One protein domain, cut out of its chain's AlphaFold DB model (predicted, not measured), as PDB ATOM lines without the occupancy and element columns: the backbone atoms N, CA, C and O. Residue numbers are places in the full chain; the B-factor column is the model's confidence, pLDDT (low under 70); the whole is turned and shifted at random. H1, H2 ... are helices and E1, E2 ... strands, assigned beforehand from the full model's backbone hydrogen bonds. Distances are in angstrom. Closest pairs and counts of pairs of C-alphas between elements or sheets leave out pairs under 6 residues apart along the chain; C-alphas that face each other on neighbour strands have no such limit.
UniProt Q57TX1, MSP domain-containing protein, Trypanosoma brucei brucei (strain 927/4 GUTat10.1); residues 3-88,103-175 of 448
ATOM      1  N   LEU A   3     -26.533 -13.168  26.747       97.10
ATOM      2  CA  LEU A   3     -26.032 -14.213  27.628       97.10
ATOM      3  C   LEU A   3     -24.551 -13.928  27.892       97.10
ATOM      4  O   LEU A   3     -23.773 -13.789  26.952       97.10
ATOM      5  N   VAL A   4     -24.167 -13.795  29.160       97.38
ATOM      6  CA  VAL A   4     -22.798 -13.438  29.556       97.38
ATOM      7  C   VAL A   4     -22.170 -14.605  30.301       97.38
ATOM      8  O   VAL A   4     -22.752 -15.099  31.265       97.38
ATOM      9  N   ALA A   5     -20.988 -15.037  29.867       97.82
ATOM     10  CA  ALA A   5     -20.185 -16.021  30.584       97.82
ATOM     11  C   ALA A   5     -19.330 -15.350  31.669       97.82
ATOM     12  O   ALA A   5     -18.850 -14.232  31.490       97.82
ATOM     13  N   SER A   6     -19.109 -16.048  32.782       97.15
ATOM     14  CA  SER A   6     -18.272 -15.570  33.891       97.15
ATOM     15  C   SER A   6     -16.790 -15.410  33.530       97.15
ATOM     16  O   SER A   6     -16.067 -14.711  34.235       97.15
ATOM     17  N   CYS A   7     -16.326 -16.058  32.461       95.78
ATOM     18  CA  CYS A   7     -14.968 -15.955  31.934       95.78
ATOM     19  C   CYS A   7     -14.968 -16.116  30.403       95.78
ATOM     20  O   CYS A   7     -15.950 -16.577  29.825       95.78
ATOM     21  N   SER A   8     -13.862 -15.745  29.753       94.70
ATOM     22  CA  SER A   8     -13.624 -15.925  28.308       94.70
ATOM     23  C   SER A   8     -12.713 -17.119  27.982       94.70
ATOM     24  O   SER A   8     -12.545 -17.483  26.816       94.70
ATOM     25  N   GLY A   9     -12.118 -17.729  29.011       95.46
ATOM     26  CA  GLY A   9     -11.128 -18.795  28.900       95.46
ATOM     27  C   GLY A   9     -11.405 -19.956  29.852       95.46
ATOM     28  O   GLY A   9     -11.917 -19.756  30.956       95.46
ATOM     29  N   LEU A  10     -11.051 -21.159  29.410       97.01
ATOM     30  CA  LEU A  10     -11.018 -22.395  30.187       97.01
ATOM     31  C   LEU A  10      -9.561 -22.825  30.329       97.01
ATOM     32  O   LEU A  10      -8.836 -22.861  29.336       97.01
ATOM     33  N   TYR A  11      -9.146 -23.163  31.542       96.36
ATOM     34  CA  TYR A  11      -7.749 -23.409  31.875       96.36
ATOM     35  C   TYR A  11      -7.589 -24.820  32.422       96.36
ATOM     36  O   TYR A  11      -8.244 -25.190  33.396       96.36
ATOM     37  N   PHE A  12      -6.726 -25.612  31.798       94.97
ATOM     38  CA  PHE A  12      -6.453 -26.986  32.202       94.97
ATOM     39  C   PHE A  12      -4.953 -27.115  32.499       94.97
ATOM     40  O   PHE A  12      -4.189 -27.306  31.554       94.97
ATOM     41  N   PRO A  13      -4.528 -26.929  33.767       93.53
ATOM     42  CA  PRO A  13      -3.132 -27.054  34.172       93.53
ATOM     43  C   PRO A  13      -2.565 -28.441  33.875       93.53
ATOM     44  O   PRO A  13      -3.246 -29.453  34.063       93.53
ATOM     45  N   ASP A  14      -1.313 -28.477  33.432       88.06
ATOM     46  CA  ASP A  14      -0.637 -29.726  33.096       88.06
ATOM     47  C   ASP A  14      -0.477 -30.609  34.348       88.06
ATOM     48  O   ASP A  14      -0.116 -30.138  35.426       88.06
ATOM     49  N   GLY A  15      -0.785 -31.904  34.220       87.03
ATOM     50  CA  GLY A  15      -0.725 -32.869  35.329       87.03
ATOM     51  C   GLY A  15      -1.900 -32.817  36.315       87.03
ATOM     52  O   GLY A  15      -1.971 -33.653  37.215       87.03
ATOM     53  N   GLU A  16      -2.854 -31.897  36.143       91.19
ATOM     54  CA  GLU A  16      -4.014 -31.778  37.026       91.19
ATOM     55  C   GLU A  16      -5.325 -32.201  36.354       91.19
ATOM     56  O   GLU A  16      -5.721 -31.712  35.295       91.19
ATOM     57  N   SER A  17      -6.084 -33.061  37.031       89.68
ATOM     58  CA  SER A  17      -7.440 -33.421  36.613       89.68
ATOM     59  C   SER A  17      -8.466 -32.465  37.217       89.68
ATOM     60  O   SER A  17      -9.072 -32.747  38.258       89.68
ATOM     61  N   VAL A  18      -8.667 -31.324  36.561       94.22
ATOM     62  CA  VAL A  18      -9.595 -30.276  37.009       94.22
ATOM     63  C   VAL A  18     -10.715 -30.020  36.012       94.22
ATOM     64  O   VAL A  18     -10.546 -30.144  34.800       94.22
ATOM     65  N   ASP A  19     -11.858 -29.615  36.550       96.78
ATOM     66  CA  ASP A  19     -12.973 -29.083  35.788       96.78
ATOM     67  C   ASP A  19     -13.038 -27.563  35.942       96.78
ATOM     68  O   ASP A  19     -12.833 -27.015  37.025       96.78
ATOM     69  N   ASN A  20     -13.387 -26.883  34.858       97.47
ATOM     70  CA  ASN A  20     -13.697 -25.463  34.831       97.47
ATOM     71  C   ASN A  20     -15.209 -25.277  34.984       97.47
ATOM     72  O   ASN A  20     -15.984 -25.846  34.212       97.47
ATOM     73  N   ILE A  21     -15.632 -24.449  35.939       97.28
ATOM     74  CA  ILE A  21     -17.036 -24.062  36.099       97.28
ATOM     75  C   ILE A  21     -17.242 -22.672  35.506       97.28
ATOM     76  O   ILE A  21     -16.722 -21.681  36.020       97.28
ATOM     77  N   VAL A  22     -18.063 -22.588  34.462       97.69
ATOM     78  CA  VAL A  22     -18.505 -21.319  33.878       97.69
ATOM     79  C   VAL A  22     -19.944 -21.064  34.284       97.69
ATOM     80  O   VAL A  22     -20.813 -21.907  34.078       97.69
ATOM     81  N   THR A  23     -20.213 -19.884  34.831       98.03
ATOM     82  CA  THR A  23     -21.580 -19.433  35.089       98.03
ATOM     83  C   THR A  23     -22.044 -18.582  33.913       98.03
ATOM     84  O   THR A  23     -21.398 -17.595  33.568       98.03
ATOM     85  N   LEU A  24     -23.155 -18.970  33.292       98.27
ATOM     86  CA  LEU A  24     -23.857 -18.143  32.320       98.27
ATOM     87  C   LEU A  24     -24.938 -17.348  33.035       98.27
ATOM     88  O   LEU A  24     -25.729 -17.918  33.783       98.27
ATOM     89  N   THR A  25     -24.991 -16.047  32.786       97.81
ATOM     90  CA  THR A  25     -25.988 -15.144  33.364       97.81
ATOM     91  C   THR A  25     -26.719 -14.422  32.249       97.81
ATOM     92  O   THR A  25     -26.098 -13.826  31.364       97.81
ATOM     93  N   TRP A  26     -28.047 -14.441  32.297       97.12
ATOM     94  CA  TRP A  26     -28.855 -13.666  31.369       97.12
ATOM     95  C   TRP A  26     -28.925 -12.203  31.803       97.12
ATOM     96  O   TRP A  26     -29.338 -11.889  32.920       97.12
ATOM     97  N   ARG A  27     -28.548 -11.289  30.902       94.75
ATOM     98  CA  ARG A  27     -28.658  -9.843  31.116       94.75
ATOM     99  C   ARG A  27     -29.655  -9.232  30.137       94.75
ATOM    100  O   ARG A  27     -29.403  -9.101  28.932       94.75
ATOM    101  N   ALA A  28     -30.801  -8.836  30.678       88.75
ATOM    102  CA  ALA A  28     -31.765  -8.011  29.966       88.75
ATOM    103  C   ALA A  28     -31.207  -6.586  29.788       88.75
ATOM    104  O   ALA A  28     -30.523  -6.096  30.687       88.75
ATOM    105  N   PRO A  29     -31.479  -5.902  28.662       85.81
ATOM    106  CA  PRO A  29     -31.116  -4.500  28.515       85.81
ATOM    107  C   PRO A  29     -31.877  -3.670  29.552       85.81
ATOM    108  O   PRO A  29     -33.054  -3.931  29.812       85.81
ATOM    109  N   ALA A  30     -31.203  -2.672  30.128       85.02
ATOM    110  CA  ALA A  30     -31.779  -1.792  31.147       85.02
ATOM    111  C   ALA A  30     -33.055  -1.080  30.659       85.02
ATOM    112  O   ALA A  30     -33.943  -0.790  31.450       85.02
ATOM    113  N   THR A  31     -33.167  -0.868  29.345       85.76
ATOM    114  CA  THR A  31     -34.278  -0.171  28.687       85.76
ATOM    115  C   THR A  31     -35.484  -1.058  28.356       85.76
ATOM    116  O   THR A  31     -36.514  -0.533  27.944       85.76
ATOM    117  N   ALA A  32     -35.414  -2.388  28.522       80.39
ATOM    118  CA  ALA A  32     -36.564  -3.258  28.253       80.39
ATOM    119  C   ALA A  32     -37.563  -3.225  29.421       80.39
ATOM    120  O   ALA A  32     -37.381  -3.919  30.432       80.39
ATOM    121  N   SER A  33     -38.616  -2.423  29.240       69.99
ATOM    122  CA  SER A  33     -39.656  -2.101  30.225       69.99
ATOM    123  C   SER A  33     -40.598  -3.259  30.575       69.99
ATOM    124  O   SER A  33     -41.194  -3.237  31.647       69.99
ATOM    125  N   ALA A  34     -40.671  -4.322  29.772       78.09
ATOM    126  CA  ALA A  34     -41.308  -5.584  30.152       78.09
ATOM    127  C   ALA A  34     -40.685  -6.748  29.373       78.09
ATOM    128  O   ALA A  34     -40.361  -6.612  28.192       78.09
ATOM    129  N   GLN A  35     -40.489  -7.892  30.029       84.84
ATOM    130  CA  GLN A  35     -40.186  -9.141  29.331       84.84
ATOM    131  C   GLN A  35     -41.493  -9.843  28.978       84.84
ATOM    132  O   GLN A  35     -42.486  -9.704  29.688       84.84
ATOM    133  N   GLN A  36     -41.496 -10.579  27.867       92.48
ATOM    134  CA  GLN A  36     -42.647 -11.401  27.506       92.48
ATOM    135  C   GLN A  36     -42.879 -12.442  28.609       92.48
ATOM    136  O   GLN A  36     -41.899 -13.070  29.012       92.48
ATOM    137  N   PRO A  37     -44.122 -12.638  29.083       95.40
ATOM    138  CA  PRO A  37     -44.450 -13.704  30.022       95.40
ATOM    139  C   PRO A  37     -43.929 -15.053  29.547       95.40
ATOM    140  O   PRO A  37     -43.882 -15.313  28.345       95.40
ATOM    141  N   ARG A  38     -43.541 -15.906  30.498       96.19
ATOM    142  CA  ARG A  38     -43.022 -17.256  30.236       96.19
ATOM    143  C   ARG A  38     -41.783 -17.315  29.345       96.19
ATOM    144  O   ARG A  38     -41.523 -18.334  28.716       96.19
ATOM    145  N   SER A  39     -40.999 -16.245  29.273       96.51
ATOM    146  CA  SER A  39     -39.778 -16.248  28.475       96.51
ATOM    147  C   SER A  39     -38.685 -17.124  29.095       96.51
ATOM    148  O   SER A  39     -38.458 -17.142  30.310       96.51
ATOM    149  N   VAL A  40     -37.988 -17.853  28.226       97.49
ATOM    150  CA  VAL A  40     -36.934 -18.808  28.572       97.49
ATOM    151  C   VAL A  40     -35.764 -18.637  27.609       97.49
ATOM    152  O   VAL A  40     -35.955 -18.492  26.403       97.49
ATOM    153  N   VAL A  41     -34.536 -18.673  28.124       98.08
ATOM    154  CA  VAL A  41     -33.326 -18.754  27.296       98.08
ATOM    155  C   VAL A  41     -32.877 -20.198  27.227       98.08
ATOM    156  O   VAL A  41     -32.502 -20.779  28.240       98.08
ATOM    157  N   LEU A  42     -32.873 -20.756  26.023       98.32
ATOM    158  CA  LEU A  42     -32.267 -22.046  25.727       98.32
ATOM    159  C   LEU A  42     -30.833 -21.845  25.274       98.32
ATOM    160  O   LEU A  42     -30.565 -20.937  24.490       98.32
ATOM    161  N   PHE A  43     -29.925 -22.712  25.705       98.57
ATOM    162  CA  PHE A  43     -28.551 -22.708  25.219       98.57
ATOM    163  C   PHE A  43     -28.071 -24.106  24.836       98.57
ATOM    164  O   PHE A  43     -28.495 -25.115  25.403       98.57
ATOM    165  N   LYS A  44     -27.135 -24.139  23.885       98.55
ATOM    166  CA  LYS A  44     -26.435 -25.328  23.405       98.55
ATOM    167  C   LYS A  44     -24.937 -25.053  23.355       98.55
ATOM    168  O   LYS A  44     -24.496 -24.091  22.728       98.55
ATOM    169  N   VAL A  45     -24.149 -25.931  23.966       98.60
ATOM    170  CA  VAL A  45     -22.687 -25.838  23.991       98.60
ATOM    171  C   VAL A  45     -22.074 -26.774  22.952       98.60
ATOM    172  O   VAL A  45     -22.343 -27.976  22.931       98.60
ATOM    173  N   LYS A  46     -21.205 -26.225  22.105       98.20
ATOM    174  CA  LYS A  46     -20.411 -26.944  21.104       98.20
ATOM    175  C   LYS A  46     -18.928 -26.846  21.453       98.20
ATOM    176  O   LYS A  46     -18.476 -25.821  21.958       98.20
ATOM    177  N   ALA A  47     -18.173 -27.899  21.151       97.33
ATOM    178  CA  ALA A  47     -16.716 -27.930  21.257       97.33
ATOM    179  C   ALA A  47     -16.108 -28.212  19.884       97.33
ATOM    180  O   ALA A  47     -16.622 -29.054  19.150       97.33
ATOM    181  N   SER A  48     -14.998 -27.548  19.580       95.71
ATOM    182  CA  SER A  48     -14.153 -27.837  18.410       95.71
ATOM    183  C   SER A  48     -13.541 -29.244  18.450       95.71
ATOM    184  O   SER A  48     -13.428 -29.881  17.409       95.71
ATOM    185  N   ASN A  49     -13.224 -29.761  19.644       93.86
ATOM    186  CA  ASN A  49     -12.711 -31.118  19.841       93.86
ATOM    187  C   ASN A  49     -13.546 -31.908  20.877       93.86
ATOM    188  O   ASN A  49     -13.149 -32.065  22.035       93.86
ATOM    189  N   PRO A  50     -14.734 -32.419  20.506       94.79
ATOM    190  CA  PRO A  50     -15.653 -33.067  21.448       94.79
ATOM    191  C   PRO A  50     -15.138 -34.396  22.033       94.79
ATOM    192  O   PRO A  50     -15.719 -34.885  23.007       94.79
ATOM    193  N   HIS A  51     -14.078 -34.976  21.455       91.66
ATOM    194  CA  HIS A  51     -13.422 -36.198  21.936       91.66
ATOM    195  C   HIS A  51     -12.413 -35.930  23.054       91.66
ATOM    196  O   HIS A  51     -12.176 -36.807  23.877       91.66
ATOM    197  N   LYS A  52     -11.859 -34.716  23.117       92.78
ATOM    198  CA  LYS A  52     -10.925 -34.290  24.166       92.78
ATOM    199  C   LYS A  52     -11.642 -33.780  25.414       92.78
ATOM    200  O   LYS A  52     -11.155 -33.959  26.526       92.78
ATOM    201  N   PHE A  53     -12.821 -33.183  25.247       95.22
ATOM    202  CA  PHE A  53     -13.538 -32.517  26.334       95.22
ATOM    203  C   PHE A  53     -14.881 -33.171  26.654       95.22
ATOM    204  O   PHE A  53     -15.599 -33.670  25.779       95.22
ATOM    205  N   TYR A  54     -15.271 -33.110  27.922       96.37
ATOM    206  CA  TYR A  54     -16.653 -33.308  28.336       96.37
ATOM    207  C   TYR A  54     -17.253 -31.985  28.814       96.37
ATOM    208  O   TYR A  54     -16.554 -31.099  29.298       96.37
ATOM    209  N   ILE A  55     -18.564 -31.852  28.629       97.23
ATOM    210  CA  ILE A  55     -19.335 -30.652  28.955       97.23
ATOM    211  C   ILE A  55     -20.613 -31.129  29.629       97.23
ATOM    212  O   ILE A  55     -21.261 -32.029  29.089       97.23
ATOM    213  N   VAL A  56     -20.961 -30.548  30.776       95.92
ATOM    214  CA  VAL A  56     -22.192 -30.870  31.506       95.92
ATOM    215  C   VAL A  56     -22.813 -29.591  32.092       95.92
ATOM    216  O   VAL A  56     -22.163 -28.952  32.921       95.92
ATOM    217  N   PRO A  57     -24.056 -29.225  31.728       96.61
ATOM    218  CA  PRO A  57     -24.871 -29.828  30.669       96.61
ATOM    219  C   PRO A  57     -24.457 -29.321  29.272       96.61
ATOM    220  O   PRO A  57     -23.870 -28.244  29.146       96.61
ATOM    221  N   ARG A  58     -24.759 -30.069  28.200       97.51
ATOM    222  CA  ARG A  58     -24.577 -29.589  26.812       97.51
ATOM    223  C   ARG A  58     -25.753 -28.753  26.329       97.51
ATOM    224  O   ARG A  58     -25.548 -27.846  25.524       97.51
ATOM    225  N   TYR A  59     -26.950 -29.066  26.810       98.31
ATOM    226  CA  TYR A  59     -28.166 -28.293  26.590       98.31
ATOM    227  C   TYR A  59     -28.700 -27.825  27.931       98.31
ATOM    228  O   TYR A  59     -28.717 -28.582  28.898       98.31
ATOM    229  N   GLY A  60     -29.168 -26.591  28.001       97.76
ATOM    230  CA  GLY A  60     -29.815 -26.127  29.211       97.76
ATOM    231  C   GLY A  60     -30.717 -24.943  28.966       97.76
ATOM    232  O   GLY A  60     -30.893 -24.470  27.843       97.76
ATOM    233  N   THR A  61     -31.313 -24.498  30.059       97.74
ATOM    234  CA  THR A  61     -32.348 -23.481  30.060       97.74
ATOM    235  C   THR A  61     -32.144 -22.516  31.226       97.74
ATOM    236  O   THR A  61     -31.594 -22.890  32.264       97.74
ATOM    237  N   ILE A  62     -32.559 -21.267  31.041       97.61
ATOM    238  CA  ILE A  62     -32.585 -20.213  32.054       97.61
ATOM    239  C   ILE A  62     -33.980 -19.580  32.008       97.61
ATOM    240  O   ILE A  62     -34.380 -19.050  30.970       97.61
ATOM    241  N   LEU A  63     -34.712 -19.603  33.125       96.57
ATOM    242  CA  LEU A  63     -35.998 -18.904  33.233       96.57
ATOM    243  C   LEU A  63     -35.751 -17.399  33.252       96.57
ATOM    244  O   LEU A  63     -35.033 -16.892  34.113       96.57
ATOM    245  N   VAL A  64     -36.335 -16.688  32.295       96.14
ATOM    246  CA  VAL A  64     -36.159 -15.240  32.163       96.14
ATOM    247  C   VAL A  64     -37.298 -14.491  32.838       96.14
ATOM    248  O   VAL A  64     -37.041 -13.498  33.514       96.14
ATOM    249  N   SER A  65     -38.526 -14.990  32.707       95.50
ATOM    250  CA  SER A  65     -39.700 -14.423  33.366       95.50
ATOM    251  C   SER A  65     -40.692 -15.502  33.800       95.50
ATOM    252  O   SER A  65     -40.761 -16.577  33.197       95.50
ATOM    253  N   ASP A  66     -41.507 -15.179  34.796       94.27
ATOM    254  CA  ASP A  66     -42.624 -16.018  35.235       94.27
ATOM    255  C   ASP A  66     -43.870 -15.887  34.330       94.27
ATOM    256  O   ASP A  66     -43.851 -15.209  33.293       94.27
ATOM    257  N   ASP A  67     -44.966 -16.538  34.736       93.71
ATOM    258  CA  ASP A  67     -46.285 -16.473  34.088       93.71
ATOM    259  C   ASP A  67     -46.853 -15.053  33.969       93.71
ATOM    260  O   ASP A  67     -47.655 -14.777  33.079       93.71
ATOM    261  N   SER A  68     -46.436 -14.145  34.853       94.07
ATOM    262  CA  SER A  68     -46.877 -12.750  34.889       94.07
ATOM    263  C   SER A  68     -45.937 -11.794  34.141       94.07
ATOM    264  O   SER A  68     -46.189 -10.591  34.101       94.07
ATOM    265  N   GLY A  69     -44.852 -12.305  33.543       93.50
ATOM    266  CA  GLY A  69     -43.826 -11.491  32.883       93.50
ATOM    267  C   GLY A  69     -42.878 -10.780  33.848       93.50
ATOM    268  O   GLY A  69     -42.091  -9.927  33.424       93.50
ATOM    269  N   ARG A  70     -42.913 -11.121  35.141       91.77
ATOM    270  CA  ARG A  70     -41.987 -10.565  36.127       91.77
ATOM    271  C   ARG A  70     -40.638 -11.261  36.018       91.77
ATOM    272  O   ARG A  70     -40.544 -12.473  35.822       91.77
ATOM    273  N   LYS A  71     -39.582 -10.459  36.150       91.29
ATOM    274  CA  LYS A  71     -38.197 -10.934  36.229       91.29
ATOM    275  C   LYS A  71     -37.981 -11.636  37.575       91.29
ATOM    276  O   LYS A  71     -38.502 -11.150  38.583       91.29
ATOM    277  N   PRO A  72     -37.189 -12.718  37.624       90.19
ATOM    278  CA  PRO A  72     -36.784 -13.307  38.892       90.19
ATOM    279  C   PRO A  72     -35.994 -12.284  39.730       90.19
ATOM    280  O   PRO A  72     -35.323 -11.412  39.169       90.19
ATOM    281  N   PRO A  73     -36.045 -12.381  41.072       89.65
ATOM    282  CA  PRO A  73     -35.405 -11.415  41.971       89.65
ATOM    283  C   PRO A  73     -33.875 -11.397  41.850       89.65
ATOM    284  O   PRO A  73     -33.244 -10.386  42.147       89.65
ATOM    285  N   GLN A  74     -33.271 -12.501  41.406       90.26
ATOM    286  CA  GLN A  74     -31.843 -12.595  41.116       90.26
ATOM    287  C   GLN A  74     -31.619 -12.749  39.608       90.26
ATOM    288  O   GLN A  74     -32.449 -13.373  38.939       90.26
ATOM    289  N   PRO A  75     -30.501 -12.228  39.061       91.05
ATOM    290  CA  PRO A  75     -30.138 -12.450  37.668       91.05
ATOM    291  C   PRO A  75     -30.127 -13.950  37.373       91.05
ATOM    292  O   PRO A  75     -29.367 -14.686  38.011       91.05
ATOM    293  N   PRO A  76     -30.961 -14.428  36.440       93.84
ATOM    294  CA  PRO A  76     -31.118 -15.852  36.273       93.84
ATOM    295  C   PRO A  76     -29.853 -16.408  35.615       93.84
ATOM    296  O   PRO A  76     -29.323 -15.858  34.638       93.84
ATOM    297  N   ALA A  77     -29.319 -17.459  36.230       96.33
ATOM    298  CA  ALA A  77     -28.000 -17.984  35.931       96.33
ATOM    299  C   ALA A  77     -27.968 -19.513  35.995       96.33
ATOM    300  O   ALA A  77     -28.744 -20.142  36.709       96.33
ATOM    301  N   VAL A  78     -27.031 -20.103  35.260       96.62
ATOM    302  CA  VAL A  78     -26.802 -21.551  35.184       96.62
ATOM    303  C   VAL A  78     -25.303 -21.821  35.161       96.62
ATOM    304  O   VAL A  78     -24.532 -21.025  34.629       96.62
ATOM    305  N   SER A  79     -24.871 -22.931  35.754       96.63
ATOM    306  CA  SER A  79     -23.461 -23.335  35.747       96.63
ATOM    307  C   SER A  79     -23.230 -24.480  34.767       96.63
ATOM    308  O   SER A  79     -23.995 -25.440  34.740       96.63
ATOM    309  N   ILE A  80     -22.157 -24.379  33.989       97.35
ATOM    310  CA  ILE A  80     -21.695 -25.397  33.048       97.35
ATOM    311  C   ILE A  80     -20.307 -25.841  33.485       97.35
ATOM    312  O   ILE A  80     -19.431 -25.020  33.755       97.35
ATOM    313  N   THR A  81     -20.115 -27.151  33.542       97.24
ATOM    314  CA  THR A  81     -18.838 -27.778  33.864       97.24
ATOM    315  C   THR A  81     -18.152 -28.236  32.585       97.24
ATOM    316  O   THR A  81     -18.752 -28.949  31.780       97.24
ATOM    317  N   PHE A  82     -16.888 -27.857  32.422       97.89
ATOM    318  CA  PHE A  82     -16.019 -28.257  31.321       97.89
ATOM    319  C   PHE A  82     -14.831 -29.026  31.885       97.89
ATOM    320  O   PHE A  82     -14.116 -28.504  32.733       97.89
ATOM    321  N   GLY A  83     -14.589 -30.236  31.401       96.58
ATOM    322  CA  GLY A  83     -13.462 -31.049  31.849       96.58
ATOM    323  C   GLY A  83     -12.747 -31.727  30.690       96.58
ATOM    324  O   GLY A  83     -13.297 -31.859  29.590       96.58
ATOM    325  N   LEU A  84     -11.519 -32.175  30.939       94.78
ATOM    326  CA  LEU A  84     -10.803 -33.061  30.024       94.78
ATOM    327  C   LEU A  84     -11.315 -34.488  30.196       94.78
ATOM    328  O   LEU A  84     -11.507 -34.974  31.311       94.78
ATOM    329  N   ARG A  85     -11.563 -35.173  29.083       93.22
ATOM    330  CA  ARG A  85     -11.787 -36.617  29.124       93.22
ATOM    331  C   ARG A  85     -10.454 -37.296  29.453       93.22
ATOM    332  O   ARG A  85      -9.428 -36.823  28.965       93.22
ATOM    333  N   PRO A  86     -10.464 -38.397  30.223       88.57
ATOM    334  CA  PRO A  86      -9.282 -39.232  30.360       88.57
ATOM    335  C   PRO A  86      -8.806 -39.624  28.962       88.57
ATOM    336  O   PRO A  86      -9.589 -40.182  28.185       88.57
ATOM    337  N   GLN A  87      -7.567 -39.279  28.624       83.24
ATOM    338  CA  GLN A  87      -6.937 -39.862  27.451       83.24
ATOM    339  C   GLN A  87      -6.711 -41.333  27.783       83.24
ATOM    340  O   GLN A  87      -6.250 -41.666  28.874       83.24
ATOM    341  N   SER A  88      -7.148 -42.227  26.902       76.01
ATOM    342  CA  SER A  88      -6.703 -43.607  26.993       76.01
ATOM    343  C   SER A  88      -5.213 -43.576  26.706       76.01
ATOM    344  O   SER A  88      -4.823 -43.439  25.549       76.01
ATOM    345  N   ASN A 103      -3.156 -24.364  20.229       66.39
ATOM    346  CA  ASN A 103      -4.007 -23.821  21.304       66.39
ATOM    347  C   ASN A 103      -5.287 -23.164  20.725       66.39
ATOM    348  O   ASN A 103      -5.650 -22.023  21.047       66.39
ATOM    349  N   SER A 104      -5.919 -23.867  19.785       82.48
ATOM    350  CA  SER A 104      -7.042 -23.457  18.950       82.48
ATOM    351  C   SER A 104      -8.355 -24.098  19.389       82.48
ATOM    352  O   SER A 104      -9.398 -23.773  18.818       82.48
ATOM    353  N   ASP A 105      -8.324 -24.942  20.426       94.34
ATOM    354  CA  ASP A 105      -9.528 -25.505  21.016       94.34
ATOM    355  C   ASP A 105     -10.431 -24.364  21.516       94.34
ATOM    356  O   ASP A 105     -10.070 -23.527  22.350       94.34
ATOM    357  N   ARG A 106     -11.630 -24.309  20.947       96.45
ATOM    358  CA  ARG A 106     -12.681 -23.335  21.240       96.45
ATOM    359  C   ARG A 106     -13.991 -24.031  21.562       96.45
ATOM    360  O   ARG A 106     -14.276 -25.127  21.062       96.45
ATOM    361  N   PHE A 107     -14.801 -23.336  22.342       98.02
ATOM    362  CA  PHE A 107     -16.182 -23.674  22.628       98.02
ATOM    363  C   PHE A 107     -17.080 -22.549  22.133       98.02
ATOM    364  O   PHE A 107     -16.715 -21.376  22.203       98.02
ATOM    365  N   ALA A 108     -18.254 -22.921  21.640       98.30
ATOM    366  CA  ALA A 108     -19.284 -22.001  21.191       98.30
ATOM    367  C   ALA A 108     -20.571 -22.298  21.958       98.30
ATOM    368  O   ALA A 108     -21.027 -23.442  21.988       98.30
ATOM    369  N   ILE A 109     -21.143 -21.279  22.584       98.55
ATOM    370  CA  ILE A 109     -22.415 -21.356  23.295       98.55
ATOM    371  C   ILE A 109     -23.426 -20.577  22.467       98.55
ATOM    372  O   ILE A 109     -23.407 -19.346  22.417       98.55
ATOM    373  N   GLU A 110     -24.280 -21.316  21.776       98.45
ATOM    374  CA  GLU A 110     -25.409 -20.768  21.034       98.45
ATOM    375  C   GLU A 110     -26.594 -20.650  21.977       98.45
ATOM    376  O   GLU A 110     -26.802 -21.534  22.811       98.45
ATOM    377  N   TYR A 111     -27.382 -19.585  21.848       98.48
ATOM    378  CA  TYR A 111     -28.580 -19.433  22.657       98.48
ATOM    379  C   TYR A 111     -29.733 -18.783  21.897       98.48
ATOM    380  O   TYR A 111     -29.538 -18.006  20.960       98.48
ATOM    381  N   LEU A 112     -30.943 -19.121  22.331       97.91
ATOM    382  CA  LEU A 112     -32.214 -18.708  21.753       97.91
ATOM    383  C   LEU A 112     -33.112 -18.201  22.885       97.91
ATOM    384  O   LEU A 112     -33.197 -18.838  23.933       97.91
ATOM    385  N   LEU A 113     -33.790 -17.076  22.682       97.23
ATOM    386  CA  LEU A 113     -34.883 -16.637  23.548       97.23
ATOM    387  C   LEU A 113     -36.197 -17.179  22.985       97.23
ATOM    388  O   LEU A 113     -36.524 -16.905  21.831       97.23
ATOM    389  N   VAL A 114     -36.937 -17.932  23.791       97.57
ATOM    390  CA  VAL A 114     -38.162 -18.635  23.397       97.57
ATOM    391  C   VAL A 114     -39.281 -18.276  24.369       97.57
ATOM    392  O   VAL A 114     -39.034 -18.059  25.556       97.57
ATOM    393  N   VAL A 115     -40.512 -18.237  23.867       97.11
ATOM    394  CA  VAL A 115     -41.726 -18.207  24.691       97.11
ATOM    395  C   VAL A 115     -42.444 -19.544  24.497       97.11
ATOM    396  O   VAL A 115     -43.198 -19.681  23.530       97.11
ATOM    397  N   PRO A 116     -42.146 -20.564  25.321       96.61
ATOM    398  CA  PRO A 116     -42.880 -21.826  25.302       96.61
ATOM    399  C   PRO A 116     -44.358 -21.642  25.679       96.61
ATOM    400  O   PRO A 116     -44.768 -20.607  26.214       96.61
ATOM    401  N   ASP A 117     -45.162 -22.673  25.422       96.47
ATOM    402  CA  ASP A 117     -46.519 -22.753  25.958       96.47
ATOM    403  C   ASP A 117     -46.522 -22.847  27.501       96.47
ATOM    404  O   ASP A 117     -45.488 -23.041  28.146       96.47
ATOM    405  N   ALA A 118     -47.708 -22.695  28.099       96.65
ATOM    406  CA  ALA A 118     -47.881 -22.697  29.549       96.65
ATOM    407  C   ALA A 118     -47.420 -24.004  30.214       96.65
ATOM    408  O   ALA A 118     -46.734 -23.957  31.230       96.65
ATOM    409  N   ALA A 119     -47.768 -25.154  29.631       96.59
ATOM    410  CA  ALA A 119     -47.472 -26.461  30.209       96.59
ATOM    411  C   ALA A 119     -45.967 -26.758  30.158       96.59
ATOM    412  O   ALA A 119     -45.383 -27.231  31.131       96.59
ATOM    413  N   THR A 120     -45.319 -26.417  29.044       96.17
ATOM    414  CA  THR A 120     -43.872 -26.538  28.865       96.17
ATOM    415  C   THR A 120     -43.117 -25.602  29.811       96.17
ATOM    416  O   THR A 120     -42.127 -26.012  30.421       96.17
ATOM    417  N   HIS A 121     -43.572 -24.354  29.973       96.81
ATOM    418  CA  HIS A 121     -42.975 -23.413  30.927       96.81
ATOM    419  C   HIS A 121     -43.106 -23.905  32.373       96.81
ATOM    420  O   HIS A 121     -42.115 -23.901  33.110       96.81
ATOM    421  N   GLU A 122     -44.286 -24.388  32.762       96.40
ATOM    422  CA  GLU A 122     -44.529 -24.944  34.093       96.40
ATOM    423  C   GLU A 122     -43.647 -26.175  34.343       96.40
ATOM    424  O   GLU A 122     -42.975 -26.253  35.372       96.40
ATOM    425  N   HIS A 123     -43.556 -27.092  33.374       95.28
ATOM    426  CA  HIS A 123     -42.696 -28.270  33.463       95.28
ATOM    427  C   HIS A 123     -41.219 -27.894  33.655       95.28
ATOM    428  O   HIS A 123     -40.565 -28.395  34.571       95.28
ATOM    429  N   LEU A 124     -40.695 -26.964  32.848       95.72
ATOM    430  CA  LEU A 124     -39.325 -26.467  33.000       95.72
ATOM    431  C   LEU A 124     -39.109 -25.791  34.358       95.72
ATOM    432  O   LEU A 124     -38.060 -25.974  34.975       95.72
ATOM    433  N   THR A 125     -40.097 -25.038  34.841       94.81
ATOM    434  CA  THR A 125     -40.048 -24.380  36.151       94.81
ATOM    435  C   THR A 125     -39.993 -25.400  37.286       94.81
ATOM    436  O   THR A 125     -39.170 -25.263  38.199       94.81
ATOM    437  N   GLN A 126     -40.800 -26.460  37.207       94.58
ATOM    438  CA  GLN A 126     -40.784 -27.560  38.167       94.58
ATOM    439  C   GLN A 126     -39.434 -28.291  38.144       94.58
ATOM    440  O   GLN A 126     -38.851 -28.522  39.202       94.58
ATOM    441  N   GLU A 127     -38.900 -28.608  36.962       93.16
ATOM    442  CA  GLU A 127     -37.614 -29.302  36.821       93.16
ATOM    443  C   GLU A 127     -36.425 -28.467  37.314       93.16
ATOM    444  O   GLU A 127     -35.525 -29.003  37.957       93.16
ATOM    445  N   LEU A 128     -36.431 -27.152  37.080       92.20
ATOM    446  CA  LEU A 128     -35.385 -26.245  37.564       92.20
ATOM    447  C   LEU A 128     -35.464 -25.970  39.070       92.20
ATOM    448  O   LEU A 128     -34.438 -25.702  39.692       92.20
ATOM    449  N   SER A 129     -36.659 -26.046  39.662       91.45
ATOM    450  CA  SER A 129     -36.851 -25.872  41.108       91.45
ATOM    451  C   SER A 129     -36.481 -27.122  41.908       91.45
ATOM    452  O   SER A 129     -36.258 -27.044  43.118       91.45
ATOM    453  N   ARG A 130     -36.409 -28.292  41.259       91.44
ATOM    454  CA  ARG A 130     -35.998 -29.528  41.928       91.44
ATOM    455  C   ARG A 130     -34.536 -29.403  42.364       91.44
ATOM    456  O   ARG A 130     -33.679 -29.057  41.547       91.44
ATOM    457  N   PRO A 131     -34.205 -29.729  43.629       84.06
ATOM    458  CA  PRO A 131     -32.816 -29.772  44.057       84.06
ATOM    459  C   PRO A 131     -32.069 -30.735  43.141       84.06
ATOM    460  O   PRO A 131     -32.563 -31.834  42.880       84.06
ATOM    461  N   HIS A 132     -30.913 -30.303  42.634       80.88
ATOM    462  CA  HIS A 132     -30.149 -31.025  41.622       80.88
ATOM    463  C   HIS A 132     -29.790 -32.429  42.131       80.88
ATOM    464  O   HIS A 132     -28.774 -32.639  42.801       80.88
ATOM    465  N   ARG A 133     -30.657 -33.410  41.855       78.31
ATOM    466  CA  ARG A 133     -30.416 -34.801  42.216       78.31
ATOM    467  C   ARG A 133     -29.279 -35.274  41.338       78.31
ATOM    468  O   ARG A 133     -29.377 -35.272  40.114       78.31
ATOM    469  N   ARG A 134     -28.174 -35.633  41.984       67.28
ATOM    470  CA  ARG A 134     -26.926 -36.041  41.342       67.28
ATOM    471  C   ARG A 134     -27.209 -37.101  40.267       67.28
ATOM    472  O   ARG A 134     -27.527 -38.236  40.599       67.28
ATOM    473  N   GLY A 135     -27.074 -36.728  38.992       70.42
ATOM    474  CA  GLY A 135     -27.298 -37.618  37.846       70.42
ATOM    475  C   GLY A 135     -28.618 -37.426  37.091       70.42
ATOM    476  O   GLY A 135     -28.790 -38.074  36.066       70.42
ATOM    477  N   SER A 136     -29.513 -36.536  37.535       80.52
ATOM    478  CA  SER A 136     -30.704 -36.189  36.756       80.52
ATOM    479  C   SER A 136     -30.315 -35.321  35.562       80.52
ATOM    480  O   SER A 136     -29.894 -34.177  35.723       80.52
ATOM    481  N   ASN A 137     -30.463 -35.865  34.358       90.31
ATOM    482  CA  ASN A 137     -30.350 -35.146  33.090       90.31
ATOM    483  C   ASN A 137     -31.723 -34.650  32.596       90.31
ATOM    484  O   ASN A 137     -31.877 -34.381  31.406       90.31
ATOM    485  N   THR A 138     -32.724 -34.550  33.479       92.90
ATOM    486  CA  THR A 138     -34.102 -34.170  33.121       92.90
ATOM    487  C   THR A 138     -34.162 -32.778  32.504       92.90
ATOM    488  O   THR A 138     -34.666 -32.629  31.396       92.90
ATOM    489  N   VAL A 139     -33.541 -31.780  33.145       94.23
ATOM    490  CA  VAL A 139     -33.458 -30.403  32.623       94.23
ATOM    491  C   VAL A 139     -32.747 -30.355  31.266       94.23
ATOM    492  O   VAL A 139     -33.196 -29.660  30.362       94.23
ATOM    493  N   GLU A 140     -31.647 -31.098  31.104       95.88
ATOM    494  CA  GLU A 140     -30.913 -31.162  29.831       95.88
ATOM    495  C   GLU A 140     -31.749 -31.827  28.728       95.88
ATOM    496  O   GLU A 140     -31.729 -31.376  27.585       95.88
ATOM    497  N   THR A 141     -32.519 -32.861  29.072       95.84
ATOM    498  CA  THR A 141     -33.414 -33.565  28.143       95.84
ATOM    499  C   THR A 141     -34.556 -32.657  27.694       95.84
ATOM    500  O   THR A 141     -34.726 -32.473  26.493       95.84
ATOM    501  N   ALA A 142     -35.245 -32.001  28.633       96.05
ATOM    502  CA  ALA A 142     -36.310 -31.046  28.328       96.05
ATOM    503  C   ALA A 142     -35.791 -29.846  27.510       96.05
ATOM    504  O   ALA A 142     -36.417 -29.425  26.539       96.05
ATOM    505  N   ALA A 143     -34.606 -29.321  27.844       97.39
ATOM    506  CA  ALA A 143     -33.976 -28.249  27.073       97.39
ATOM    507  C   ALA A 143     -33.596 -28.694  25.651       97.39
ATOM    508  O   ALA A 143     -33.732 -27.910  24.710       97.39
ATOM    509  N   ARG A 144     -33.131 -29.937  25.476       97.82
ATOM    510  CA  ARG A 144     -32.825 -30.510  24.158       97.82
ATOM    511  C   ARG A 144     -34.087 -30.690  23.319       97.82
ATOM    512  O   ARG A 144     -34.080 -30.287  22.163       97.82
ATOM    513  N   GLU A 145     -35.154 -31.239  23.890       97.32
ATOM    514  CA  GLU A 145     -36.442 -31.395  23.203       97.32
ATOM    515  C   GLU A 145     -37.001 -30.037  22.767       97.32
ATOM    516  O   GLU A 145     -37.419 -29.872  21.622       97.32
ATOM    517  N   LEU A 146     -36.932 -29.024  23.637       97.49
ATOM    518  CA  LEU A 146     -37.377 -27.678  23.280       97.49
ATOM    519  C   LEU A 146     -36.496 -27.053  22.187       97.49
ATOM    520  O   LEU A 146     -37.004 -26.393  21.282       97.49
ATOM    521  N   TRP A 147     -35.182 -27.293  22.227       98.30
ATOM    522  CA  TRP A 147     -34.260 -26.875  21.167       98.30
ATOM    523  C   TRP A 147     -34.615 -27.515  19.820       98.30
ATOM    524  O   TRP A 147     -34.590 -26.837  18.792       98.30
ATOM    525  N   GLU A 148     -34.956 -28.804  19.815       98.19
ATOM    526  CA  GLU A 148     -35.385 -29.533  18.619       98.19
ATOM    527  C   GLU A 148     -36.689 -28.949  18.058       98.19
ATOM    528  O   GLU A 148     -36.726 -28.587  16.883       98.19
ATOM    529  N   GLN A 149     -37.698 -28.703  18.901       97.96
ATOM    530  CA  GLN A 149     -38.951 -28.055  18.485       97.96
ATOM    531  C   GLN A 149     -38.729 -26.669  17.859       97.96
ATOM    532  O   GLN A 149     -39.357 -26.329  16.855       97.96
ATOM    533  N   VAL A 150     -37.823 -25.867  18.425       97.93
ATOM    534  CA  VAL A 150     -37.445 -24.570  17.845       97.93
ATOM    535  C   VAL A 150     -36.757 -24.758  16.493       97.93
ATOM    536  O   VAL A 150     -37.075 -24.046  15.542       97.93
ATOM    537  N   SER A 151     -35.845 -25.729  16.373       97.30
ATOM    538  CA  SER A 151     -35.144 -26.009  15.112       97.30
ATOM    539  C   SER A 151     -36.059 -26.546  14.005       97.30
ATOM    540  O   SER A 151     -35.801 -26.309  12.830       97.30
ATOM    541  N   GLU A 152     -37.157 -27.205  14.380       97.59
ATOM    542  CA  GLU A 152     -38.224 -27.655  13.482       97.59
ATOM    543  C   GLU A 152     -39.219 -26.535  13.122       97.59
ATOM    544  O   GLU A 152     -40.147 -26.757  12.348       97.59
ATOM    545  N   GLY A 153     -39.060 -25.334  13.690       96.94
ATOM    546  CA  GLY A 153     -39.950 -24.195  13.458       96.94
ATOM    547  C   GLY A 153     -41.298 -24.279  14.182       96.94
ATOM    548  O   GLY A 153     -42.180 -23.466  13.910       96.94
ATOM    549  N   LYS A 154     -41.475 -25.224  15.118       96.93
ATOM    550  CA  LYS A 154     -42.708 -25.366  15.917       96.93
ATOM    551  C   LYS A 154     -42.878 -24.234  16.929       96.93
ATOM    552  O   LYS A 154     -44.000 -23.900  17.299       96.93
ATOM    553  N   LEU A 155     -41.771 -23.637  17.368       96.32
ATOM    554  CA  LEU A 155     -41.747 -22.536  18.324       96.32
ATOM    555  C   LEU A 155     -41.012 -21.334  17.743       96.32
ATOM    556  O   LEU A 155     -39.955 -21.465  17.125       96.32
ATOM    557  N   LYS A 156     -41.558 -20.140  17.985       95.64
ATOM    558  CA  LYS A 156     -40.884 -18.886  17.637       95.64
ATOM    559  C   LYS A 156     -39.735 -18.646  18.607       95.64
ATOM    560  O   LYS A 156     -39.916 -18.716  19.822       95.64
ATOM    561  N   ALA A 157     -38.575 -18.312  18.060       97.00
ATOM    562  CA  ALA A 157     -37.389 -18.018  18.840       97.00
ATOM    563  C   ALA A 157     -36.619 -16.833  18.261       97.00
ATOM    564  O   ALA A 157     -36.569 -16.639  17.047       97.00
ATOM    565  N   THR A 158     -35.976 -16.076  19.144       96.41
ATOM    566  CA  THR A 158     -35.047 -15.004  18.784       96.41
ATOM    567  C   THR A 158     -33.629 -15.479  19.065       96.41
ATOM    568  O   THR A 158     -33.257 -15.683  20.223       96.41
ATOM    569  N   GLN A 159     -32.830 -15.666  18.014       97.41
ATOM    570  CA  GLN A 159     -31.440 -16.095  18.147       97.41
ATOM    571  C   GLN A 159     -30.568 -14.977  18.722       97.41
ATOM    572  O   GLN A 159     -30.632 -13.830  18.281       97.41
ATOM    573  N   GLY A 160     -29.751 -15.314  19.718       96.30
ATOM    574  CA  GLY A 160     -28.745 -14.409  20.255       96.30
ATOM    575  C   GLY A 160     -27.361 -14.599  19.629       96.30
ATOM    576  O   GLY A 160     -27.115 -15.605  18.960       96.30
ATOM    577  N   PRO A 161     -26.432 -13.654  19.855       96.98
ATOM    578  CA  PRO A 161     -25.027 -13.820  19.493       96.98
ATOM    579  C   PRO A 161     -24.396 -15.038  20.178       96.98
ATOM    580  O   PRO A 161     -24.623 -15.296  21.355       96.98
ATOM    581  N   THR A 162     -23.544 -15.767  19.462       97.55
ATOM    582  CA  THR A 162     -22.782 -16.880  20.038       97.55
ATOM    583  C   THR A 162     -21.748 -16.374  21.045       97.55
ATOM    584  O   THR A 162     -20.992 -15.447  20.756       97.55
ATOM    585  N   VAL A 163     -21.663 -17.016  22.213       98.00
ATOM    586  CA  VAL A 163     -20.598 -16.764  23.194       98.00
ATOM    587  C   VAL A 163     -19.452 -17.737  22.940       98.00
ATOM    588  O   VAL A 163     -19.654 -18.951  22.949       98.00
ATOM    589  N   PHE A 164     -18.245 -17.221  22.718       97.50
ATOM    590  CA  PHE A 164     -17.057 -18.040  22.476       97.50
ATOM    591  C   PHE A 164     -16.167 -18.106  23.713       97.50
ATOM    592  O   PHE A 164     -15.900 -17.085  24.344       97.50
ATOM    593  N   LEU A 165     -15.672 -19.305  24.019       97.45
ATOM    594  CA  LEU A 165     -14.671 -19.541  25.060       97.45
ATOM    595  C   LEU A 165     -13.445 -20.205  24.437       97.45
ATOM    596  O   LEU A 165     -13.579 -21.128  23.629       97.45
ATOM    597  N   ARG A 166     -12.248 -19.766  24.823       96.44
ATOM    598  CA  ARG A 166     -10.991 -20.413  24.419       96.44
ATOM    599  C   ARG A 166     -10.569 -21.435  25.467       96.44
ATOM    600  O   ARG A 166     -10.683 -21.152  26.653       96.44
ATOM    601  N   ALA A 167     -10.072 -22.597  25.055       96.01
ATOM    602  CA  ALA A 167      -9.446 -23.544  25.968       96.01
ATOM    603  C   ALA A 167      -7.926 -23.505  25.860       96.01
ATOM    604  O   ALA A 167      -7.353 -23.628  24.779       96.01
ATOM    605  N   TYR A 168      -7.295 -23.375  27.020       94.63
ATOM    606  CA  TYR A 168      -5.860 -23.454  27.215       94.63
ATOM    607  C   TYR A 168      -5.568 -24.794  27.881       94.63
ATOM    608  O   TYR A 168      -5.992 -25.033  29.011       94.63
ATOM    609  N   THR A 169      -4.906 -25.693  27.156       92.28
ATOM    610  CA  THR A 169      -4.597 -27.054  27.634       92.28
ATOM    611  C   THR A 169      -3.104 -27.356  27.636       92.28
ATOM    612  O   THR A 169      -2.740 -28.523  27.648       92.28
ATOM    613  N   ARG A 170      -2.257 -26.346  27.440       89.11
ATOM    614  CA  ARG A 170      -0.801 -26.484  27.368       89.11
ATOM    615  C   ARG A 170      -0.149 -25.255  27.955       89.11
ATOM    616  O   ARG A 170      -0.655 -24.155  27.726       89.11
ATOM    617  N   GLY A 171       0.951 -25.457  28.678       87.74
ATOM    618  CA  GLY A 171       1.694 -24.365  29.303       87.74
ATOM    619  C   GLY A 171       0.861 -23.626  30.347       87.74
ATOM    620  O   GLY A 171       1.172 -22.489  30.693       87.74
ATOM    621  N   VAL A 172      -0.233 -24.236  30.817       91.05
ATOM    622  CA  VAL A 172      -1.109 -23.625  31.809       91.05
ATOM    623  C   VAL A 172      -0.517 -23.895  33.175       91.05
ATOM    624  O   VAL A 172      -0.487 -25.036  33.633       91.05
ATOM    625  N   VAL A 173      -0.086 -22.834  33.843       90.81
ATOM    626  CA  VAL A 173       0.414 -22.909  35.213       90.81
ATOM    627  C   VAL A 173      -0.519 -22.162  36.145       90.81
ATOM    628  O   VAL A 173      -1.028 -21.082  35.830       90.81
ATOM    629  N   ARG A 174      -0.754 -22.731  37.326       88.19
ATOM    630  CA  ARG A 174      -1.369 -21.962  38.405       88.19
ATOM    631  C   ARG A 174      -0.382 -20.885  38.818       88.19
ATOM    632  O   ARG A 174       0.803 -21.173  38.967       88.19
ATOM    633  N   ALA A 175      -0.875 -19.669  39.042       83.84
ATOM    634  CA  ALA A 175      -0.130 -18.733  39.865       83.84
ATOM    635  C   ALA A 175       0.073 -19.440  41.208       83.84
ATOM    636  O   ALA A 175      -0.888 -19.630  41.958       83.84
TER     637      ALA A 175
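What this domain is: This is residues 3 to 88 and 103 to 175 of the 448 residues of the protein "MSP domain-containing protein" of Trypanosoma brucei brucei (strain 927/4 GUTat10.1) (UniProt Q57TX1). Two strongly twisted sheets, partly face to face, make a sandwich: a branched sheet of E2, E4, E6, E8, E9 and E10, and a sheet in the order E1, E3, E7, E5, with E5 running on into E6 from one to the other. H2 crosses the outside of the branched sheet near one end, and H1 folds against it as a helical hairpin; E11 lies at the opposite end. The printed part has 159 residues with two named helices and eleven named strands, in the order E1 to E8, H1, H2, E9 to E11; the class is mixed. The branched sheet is mixed, the other antiparallel. The whole is compact, with a radius of gyration of the C-alphas of 16.7 A, and only just elongated, with spans of 50, 33 and 31 A.

Where its parts are: In the branched sheet, E8 covers residues 106 to 114, 26.0 A, E4 40 to 47, 23.4 A, E6 59 to 63, 13.9 A, E10 163 to 168, 16.7 A, E2 9 to 11, 6.4 A, and E9 157 to 159, 6.3 A. In the other sheet, E1 covers residues 3 to 5, 6.8 A, from C-alpha 3 at (-26.032, -14.213, 27.628), E3 18 to 27, 28.6 A, E7 77 to 84, 23.6 A, and E5 53 to 56, 10.2 A. H1 is residues 118 to 129, 16.3 A, and H2 138 to 151, 19.8 A. E11, residues 172 to 174, 6.8 A, ends with C-alpha 174 at (-1.369, -21.962, 38.405).

How they stand to each other: E8 has E4 on one side, antiparallel, with N 44 and O 110 2.8 A apart, within hydrogen-bond range. On the other side of E8 are E9, with N 113 and O 158 at 2.9 A, and E10, with N 107 and O 165 at 2.8 A. In the other sheet, E3 and E7 are antiparallel, with N 22 and O 80 at 2.9 A. Between the sheets, the closest C-alphas of E6 and E7, Ile 62 and Ala 77, are 6.4 A apart. H2 is on the branched sheet at a height over the sheet of 8.2 A, across the strands, at 89 degrees to E6 on the local plane; H1 only grazes that sheet with residues 121 to 128. H1 and H2 touch, Glu 127 and Val 139 having the closest C-alphas at 6.0 A, and run opposite ways at a shallow tilt of 34 degrees, only just short of steep. In H1 and H2 every O i to N i+4 pair is within hydrogen-bond range. E11 pairs with no named strand.

The domain as a whole: The two C-alphas farthest apart, of Ser 33 and Ser 88, are 53.1 A apart. Residues 89 to 102 are not printed, and C-alphas 88 and 103 are 20.8 A apart across the cut. The links E3 to E4 and E6 to E7 are long. The mean pLDDT of the printed part is 93.6; residues 33, 103 and 134 are under 70.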